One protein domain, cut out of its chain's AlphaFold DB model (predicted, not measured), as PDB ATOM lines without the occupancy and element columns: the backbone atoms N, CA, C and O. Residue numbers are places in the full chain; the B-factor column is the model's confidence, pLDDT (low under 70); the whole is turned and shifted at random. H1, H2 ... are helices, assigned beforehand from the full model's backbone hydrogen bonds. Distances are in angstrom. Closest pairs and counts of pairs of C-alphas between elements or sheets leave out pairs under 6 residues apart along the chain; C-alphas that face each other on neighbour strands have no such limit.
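AT A GLANCE: This is residues 19 to 52 and 78 to 95 of the 567 residues of the protein "XPGI domain-containing protein" of Schistosoma curassoni (UniProt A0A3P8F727). Two long helices, H3 and H2, lie side by side as a pair running opposite ways, slightly crossed. The short helix H1 sits to one side of the pair near the first residues of H2, and the unnamed stretch of residues 19 to 25 leads into it. The printed part has 52 residues with three named helices, in the order H1, H2, H3, and no named strand; the class is all helix. The whole is compact, with a radius of gyration of the C-alphas of 10.9 A and spans of 30 by 21 by 17 A.

IN THESE COORDINATES: H3, the longest helix, holds residues 78 to 95 and is 25.9 A long from first to last C-alpha; it runs from C-alpha 78 at (305.828, 263.039, 219.914) to C-alpha 95 at (311.427, 258.216, 195.121). H2 holds residues 33 to 48 and is 22.8 A long, with C-alpha 33 at (314.240, 263.930, 196.571). H1 holds residues 26 to 29 and is 4.9 A long.

HOW THE PARTS SIT: H3 and H2 touch, with 16 pairs of C-alphas within 8 A; their closest C-alphas are those of Leu 91 and Leu 37, 5.8 A apart. They stand at a shallow tilt of 24 degrees, opposite ways. H1 and H2 are close but not clearly touching, and their closest C-alphas, those of Phe 28 and Gln 36, are 6.7 A apart. H1 and H3 are apart. In H2 and H3 every O i to N i+4 pair is within hydrogen-bond range; H1 is too short for such a pair, but its one O i to N i+3 pair is within range.

THE WHOLE: The two C-alphas farthest apart are those of Ser 51 and Asn 94, at 31.9 A. Residues 53 to 77 are not printed, and C-alphas 52 and 78 are 13.0 A apart across this cut. The link from H1 to H2 is tight, with 3 residues; that from H2 to H3 is the link across the cut. The mean pLDDT of the printed part is 76.6, and residues 19 to 24, 48, and 50 to 52 are under 70.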
ATOM      1  N   SER A  19     309.651 274.224 216.957       46.56
ATOM      2  CA  SER A  19     308.721 274.690 215.920       46.56
ATOM      3  C   SER A  19     309.387 275.343 214.694       46.56
ATOM      4  O   SER A  19     308.682 275.863 213.837       46.56
ATOM      5  N   GLY A  20     310.725 275.380 214.609       49.84
ATOM      6  CA  GLY A  20     311.444 276.117 213.557       49.84
ATOM      7  C   GLY A  20     311.757 275.337 212.279       49.84
ATOM      8  O   GLY A  20     312.217 275.944 211.314       49.84
ATOM      9  N   VAL A  21     311.548 274.018 212.264       60.47
ATOM     10  CA  VAL A  21     311.870 273.154 211.118       60.47
ATOM     11  C   VAL A  21     310.639 273.000 210.226       60.47
ATOM     12  O   VAL A  21     309.834 272.087 210.398       60.47
ATOM     13  N   ASP A  22     310.498 273.919 209.278       65.44
ATOM     14  CA  ASP A  22     309.472 273.867 208.238       65.44
ATOM     15  C   ASP A  22     309.872 272.871 207.127       65.44
ATOM     16  O   ASP A  22     310.752 273.145 206.308       65.44
ATOM     17  N   LEU A  23     309.226 271.700 207.126       68.69
ATOM     18  CA  LEU A  23     309.422 270.609 206.154       68.69
ATOM     19  C   LEU A  23     308.646 270.812 204.836       68.69
ATOM     20  O   LEU A  23     308.765 269.996 203.913       68.69
ATOM     21  N   ASP A  24     307.862 271.888 204.747       66.56
ATOM     22  CA  ASP A  24     307.119 272.307 203.560       66.56
ATOM     23  C   ASP A  24     307.675 273.584 202.920       66.56
ATOM     24  O   ASP A  24     307.248 273.956 201.827       66.56
ATOM     25  N   SER A  25     308.683 274.200 203.544       77.69
ATOM     26  CA  SER A  25     309.391 275.372 203.037       77.69
ATOM     27  C   SER A  25     309.886 275.181 201.600       77.69
ATOM     28  O   SER A  25     310.500 274.160 201.271       77.69
ATOM     29  N   ASP A  26     309.729 276.207 200.758       70.81
ATOM     30  CA  ASP A  26     310.227 276.214 199.375       70.81
ATOM     31  C   ASP A  26     311.729 275.884 199.291       70.81
ATOM     32  O   ASP A  26     312.173 275.194 198.376       70.81
ATOM     33  N   ALA A  27     312.516 276.305 200.289       72.81
ATOM     34  CA  ALA A  27     313.948 276.016 200.375       72.81
ATOM     35  C   ALA A  27     314.264 274.526 200.622       72.81
ATOM     36  O   ALA A  27     315.318 274.049 200.205       72.81
ATOM     37  N   PHE A  28     313.361 273.785 201.276       77.81
ATOM     38  CA  PHE A  28     313.456 272.333 201.434       77.81
ATOM     39  C   PHE A  28     312.938 271.617 200.181       77.81
ATOM     40  O   PHE A  28     313.612 270.734 199.648       77.81
ATOM     41  N   ARG A  29     311.784 272.051 199.655       78.06
ATOM     42  CA  ARG A  29     311.159 271.493 198.443       78.06
ATOM     43  C   ARG A  29     312.020 271.660 197.180       78.06
ATOM     44  O   ARG A  29     311.913 270.844 196.271       78.06
ATOM     45  N   ALA A  30     312.907 272.657 197.142       76.62
ATOM     46  CA  ALA A  30     313.883 272.866 196.068       76.62
ATOM     47  C   ALA A  30     315.077 271.882 196.070       76.62
ATOM     48  O   ALA A  30     315.869 271.882 195.124       76.62
ATOM     49  N   LEU A  31     315.248 271.053 197.107       80.12
ATOM     50  CA  LEU A  31     316.302 270.031 197.152       80.12
ATOM     51  C   LEU A  31     315.902 268.779 196.343       80.12
ATOM     52  O   LEU A  31     314.720 268.441 196.295       80.12
ATOM     53  N   PRO A  32     316.854 268.015 195.771       82.81
ATOM     54  CA  PRO A  32     316.558 266.707 195.177       82.81
ATOM     55  C   PRO A  32     315.900 265.747 196.181       82.81
ATOM     56  O   PRO A  32     316.288 265.728 197.350       82.81
ATOM     57  N   LEU A  33     314.973 264.896 195.727       81.44
ATOM     58  CA  LEU A  33     314.240 263.930 196.571       81.44
ATOM     59  C   LEU A  33     315.143 263.098 197.518       81.44
ATOM     60  O   LEU A  33     314.866 263.082 198.719       81.44
ATOM     61  N   PRO A  34     316.276 262.508 197.072       81.56
ATOM     62  CA  PRO A  34     317.199 261.807 197.975       81.56
ATOM     63  C   PRO A  34     317.834 262.706 199.053       81.56
ATOM     64  O   PRO A  34     318.133 262.245 200.153       81.56
ATOM     65  N   ALA A  35     318.032 263.996 198.764       80.56
ATOM     66  CA  ALA A  35     318.563 264.962 199.725       80.56
ATOM     67  C   ALA A  35     317.496 265.404 200.741       80.56
ATOM     68  O   ALA A  35     317.814 265.510 201.924       80.56
ATOM     69  N   GLN A  36     316.238 265.586 200.312       84.12
ATOM     70  CA  GLN A  36     315.098 265.801 201.214       84.12
ATOM     71  C   GLN A  36     314.966 264.630 202.202       84.12
ATOM     72  O   GLN A  36     314.973 264.838 203.418       84.12
ATOM     73  N   LEU A  37     314.952 263.393 201.689       84.50
ATOM     74  CA  LEU A  37     314.877 262.176 202.500       84.50
ATOM     75  C   LEU A  37     316.043 262.079 203.497       84.50
ATOM     76  O   LEU A  37     315.826 261.797 204.677       84.50
ATOM     77  N   ARG A  38     317.279 262.373 203.066       81.81
ATOM     78  CA  ARG A  38     318.452 262.320 203.953       81.81
ATOM     79  C   ARG A  38     318.436 263.394 205.045       81.81
ATOM     80  O   ARG A  38     318.945 263.140 206.134       81.81
ATOM     81  N   VAL A  39     317.844 264.565 204.797       82.50
ATOM     82  CA  VAL A  39     317.636 265.592 205.834       82.50
ATOM     83  C   VAL A  39     316.600 265.130 206.863       82.50
ATOM     84  O   VAL A  39     316.867 265.239 208.056       82.50
ATOM     85  N   VAL A  40     315.476 264.539 206.440       84.62
ATOM     86  CA  VAL A  40     314.459 263.994 207.366       84.62
ATOM     87  C   VAL A  40     315.026 262.857 208.226       84.62
ATOM     88  O   VAL A  40     314.816 262.850 209.439       84.62
ATOM     89  N   GLN A  41     315.822 261.955 207.641       82.38
ATOM     90  CA  GLN A  41     316.546 260.919 208.391       82.38
ATOM     91  C   GLN A  41     317.463 261.515 209.472       82.38
ATOM     92  O   GLN A  41     317.399 261.088 210.621       82.38
ATOM     93  N   LEU A  42     318.276 262.523 209.131       79.94
ATOM     94  CA  LEU A  42     319.178 263.188 210.084       79.94
ATOM     95  C   LEU A  42     318.415 263.915 211.206       79.94
ATOM     96  O   LEU A  42     318.866 263.918 212.347       79.94
ATOM     97  N   LEU A  43     317.260 264.517 210.906       78.56
ATOM     98  CA  LEU A  43     316.405 265.155 211.913       78.56
ATOM     99  C   LEU A  43     315.823 264.129 212.897       78.56
ATOM    100  O   LEU A  43     315.766 264.399 214.094       78.56
ATOM    101  N   ARG A  44     315.444 262.939 212.414       80.50
ATOM    102  CA  ARG A  44     314.988 261.828 213.261       80.50
ATOM    103  C   ARG A  44     316.124 261.233 214.103       80.50
ATOM    104  O   ARG A  44     315.938 261.048 215.299       80.50
ATOM    105  N   GLU A  45     317.301 261.019 213.511       79.56
ATOM    106  CA  GLU A  45     318.532 260.582 214.198       79.56
ATOM    107  C   GLU A  45     318.871 261.516 215.378       79.56
ATOM    108  O   GLU A  45     319.151 261.057 216.485       79.56
ATOM    109  N   ILE A  46     318.743 262.835 215.180       74.88
ATOM    110  CA  ILE A  46     318.900 263.849 216.236       74.88
ATOM    111  C   ILE A  46     317.772 263.769 217.282       74.88
ATOM    112  O   ILE A  46     318.050 263.865 218.473       74.88
ATOM    113  N   LEU A  47     316.512 263.568 216.877       71.25
ATOM    114  CA  LEU A  47     315.365 263.524 217.799       71.25
ATOM    115  C   LEU A  47     315.356 262.281 218.708       71.25
ATOM    116  O   LEU A  47     314.903 262.359 219.856       71.25
ATOM    117  N   ASP A  48     315.831 261.144 218.195       69.62
ATOM    118  CA  ASP A  48     315.913 259.868 218.912       69.62
ATOM    119  C   ASP A  48     317.187 259.760 219.791       69.62
ATOM    120  O   ASP A  48     317.184 259.032 220.789       69.62
ATOM    121  N   SER A  49     318.237 260.541 219.487       73.44
ATOM    122  CA  SER A  49     319.511 260.589 220.231       73.44
ATOM    123  C   SER A  49     319.356 260.935 221.722       73.44
ATOM    124  O   SER A  49     318.619 261.847 222.109       73.44
ATOM    125  N   SER A  50     320.133 260.259 222.578       50.59
ATOM    126  CA  SER A  50     320.126 260.428 224.045       50.59
ATOM    127  C   SER A  50     320.445 261.853 224.512       50.59
ATOM    128  O   SER A  50     319.809 262.335 225.445       50.59
ATOM    129  N   SER A  51     321.330 262.579 223.819       54.47
ATOM    130  CA  SER A  51     321.657 263.984 224.135       54.47
ATOM    131  C   SER A  51     320.429 264.907 224.175       54.47
ATOM    132  O   SER A  51     320.442 265.896 224.903       54.47
ATOM    133  N   CYS A  52     319.358 264.591 223.439       52.50
ATOM    134  CA  CYS A  52     318.115 265.366 223.436       52.50
ATOM    135  C   CYS A  52     317.128 264.973 224.552       52.50
ATOM    136  O   CYS A  52     316.081 265.603 224.676       52.50
ATOM    137  N   LEU A  78     306.560 264.179 220.474       74.56
ATOM    138  CA  LEU A  78     305.828 263.039 219.914       74.56
ATOM    139  C   LEU A  78     305.161 263.397 218.574       74.56
ATOM    140  O   LEU A  78     305.311 262.669 217.592       74.56
ATOM    141  N   LEU A  79     304.505 264.559 218.503       78.12
ATOM    142  CA  LEU A  79     303.906 265.085 217.271       78.12
ATOM    143  C   LEU A  79     304.960 265.376 216.189       78.12
ATOM    144  O   LEU A  79     304.717 265.102 215.013       78.12
ATOM    145  N   LEU A  80     306.142 265.882 216.559       76.88
ATOM    146  CA  LEU A  80     307.252 266.080 215.622       76.88
ATOM    147  C   LEU A  80     307.831 264.745 215.121       76.88
ATOM    148  O   LEU A  80     308.077 264.608 213.925       76.88
ATOM    149  N   ARG A  81     307.982 263.743 216.001       78.94
ATOM    150  CA  ARG A  81     308.418 262.379 215.639       78.94
ATOM    151  C   ARG A  81     307.462 261.747 214.626       78.94
ATOM    152  O   ARG A  81     307.915 261.190 213.629       78.94
ATOM    153  N   ARG A  82     306.151 261.907 214.845       82.94
ATOM    154  CA  ARG A  82     305.095 261.473 213.922       82.94
ATOM    155  C   ARG A  82     305.198 262.172 212.561       82.94
ATOM    156  O   ARG A  82     305.316 261.483 211.554       82.94
ATOM    157  N   ARG A  83     305.256 263.510 212.524       80.31
ATOM    158  CA  ARG A  83     305.384 264.279 211.266       80.31
ATOM    159  C   ARG A  83     306.648 263.935 210.477       80.31
ATOM    160  O   ARG A  83     306.605 263.862 209.254       80.31
ATOM    161  N   LEU A  84     307.774 263.710 211.162       82.31
ATOM    162  CA  LEU A  84     309.019 263.272 210.522       82.31
ATOM    163  C   LEU A  84     308.885 261.870 209.914       82.31
ATOM    164  O   LEU A  84     309.400 261.652 208.823       82.31
ATOM    165  N   ALA A  85     308.178 260.942 210.567       83.56
ATOM    166  CA  ALA A  85     307.906 259.613 210.015       83.56
ATOM    167  C   ALA A  85     306.953 259.669 208.804       83.56
ATOM    168  O   ALA A  85     307.266 259.100 207.761       83.56
ATOM    169  N   GLU A  86     305.851 260.420 208.906       86.75
ATOM    170  CA  GLU A  86     304.893 260.649 207.810       86.75
ATOM    171  C   GLU A  86     305.601 261.254 206.577       86.75
ATOM    172  O   GLU A  86     305.480 260.737 205.466       86.75
ATOM    173  N   ARG A  87     306.441 262.282 206.776       82.88
ATOM    174  CA  ARG A  87     307.232 262.905 205.700       82.88
ATOM    175  C   ARG A  87     308.357 261.998 205.179       82.88
ATOM    176  O   ARG A  87     308.679 262.061 203.996       82.88
ATOM    177  N   GLN A  88     308.955 261.149 206.022       86.25
ATOM    178  CA  GLN A  88     309.949 260.154 205.592       86.25
ATOM    179  C   GLN A  88     309.319 259.159 204.605       86.25
ATOM    180  O   GLN A  88     309.905 258.913 203.553       86.25
ATOM    181  N   GLN A  89     308.130 258.641 204.930       88.75
ATOM    182  CA  GLN A  89     307.385 257.704 204.087       88.75
ATOM    183  C   GLN A  89     306.952 258.349 202.764       88.75
ATOM    184  O   GLN A  89     307.193 257.795 201.695       88.75
ATOM    185  N   GLU A  90     306.392 259.560 202.806       88.94
ATOM    186  CA  GLU A  90     305.985 260.277 201.592       88.94
ATOM    187  C   GLU A  90     307.174 260.526 200.638       88.94
ATOM    188  O   GLU A  90     307.042 260.423 199.416       88.94
ATOM    189  N   LEU A  91     308.364 260.820 201.175       86.12
ATOM    190  CA  LEU A  91     309.570 261.027 200.370       86.12
ATOM    191  C   LEU A  91     310.132 259.718 199.788       86.12
ATOM    192  O   LEU A  91     310.606 259.743 198.650       86.12
ATOM    193  N   SER A  92     310.043 258.582 200.493       86.31
ATOM    194  CA  SER A  92     310.370 257.275 199.898       86.31
ATOM    195  C   SER A  92     309.366 256.866 198.820       86.31
ATOM    196  O   SER A  92     309.778 256.421 197.752       86.31
ATOM    197  N   ASP A  93     308.071 257.101 199.035       87.31
ATOM    198  CA  ASP A  93     307.015 256.766 198.074       87.31
ATOM    199  C   ASP A  93     307.100 257.605 196.793       87.31
ATOM    200  O   ASP A  93     306.685 257.163 195.724       87.31
ATOM    201  N   ASN A  94     307.610 258.836 196.874       86.38
ATOM    202  CA  ASN A  94     307.893 259.654 195.695       86.38
ATOM    203  C   ASN A  94     309.180 259.216 194.975       86.38
ATOM    204  O   ASN A  94     309.228 259.259 193.745       86.38
ATOM    205  N   LEU A  95     310.195 258.746 195.710       84.31
ATOM    206  CA  LEU A  95     311.427 258.216 195.121       84.31
ATOM    207  C   LEU A  95     311.168 256.913 194.346       84.31
ATOM    208  O   LEU A  95     311.541 256.824 193.179       84.31
TER     209      LEU A  95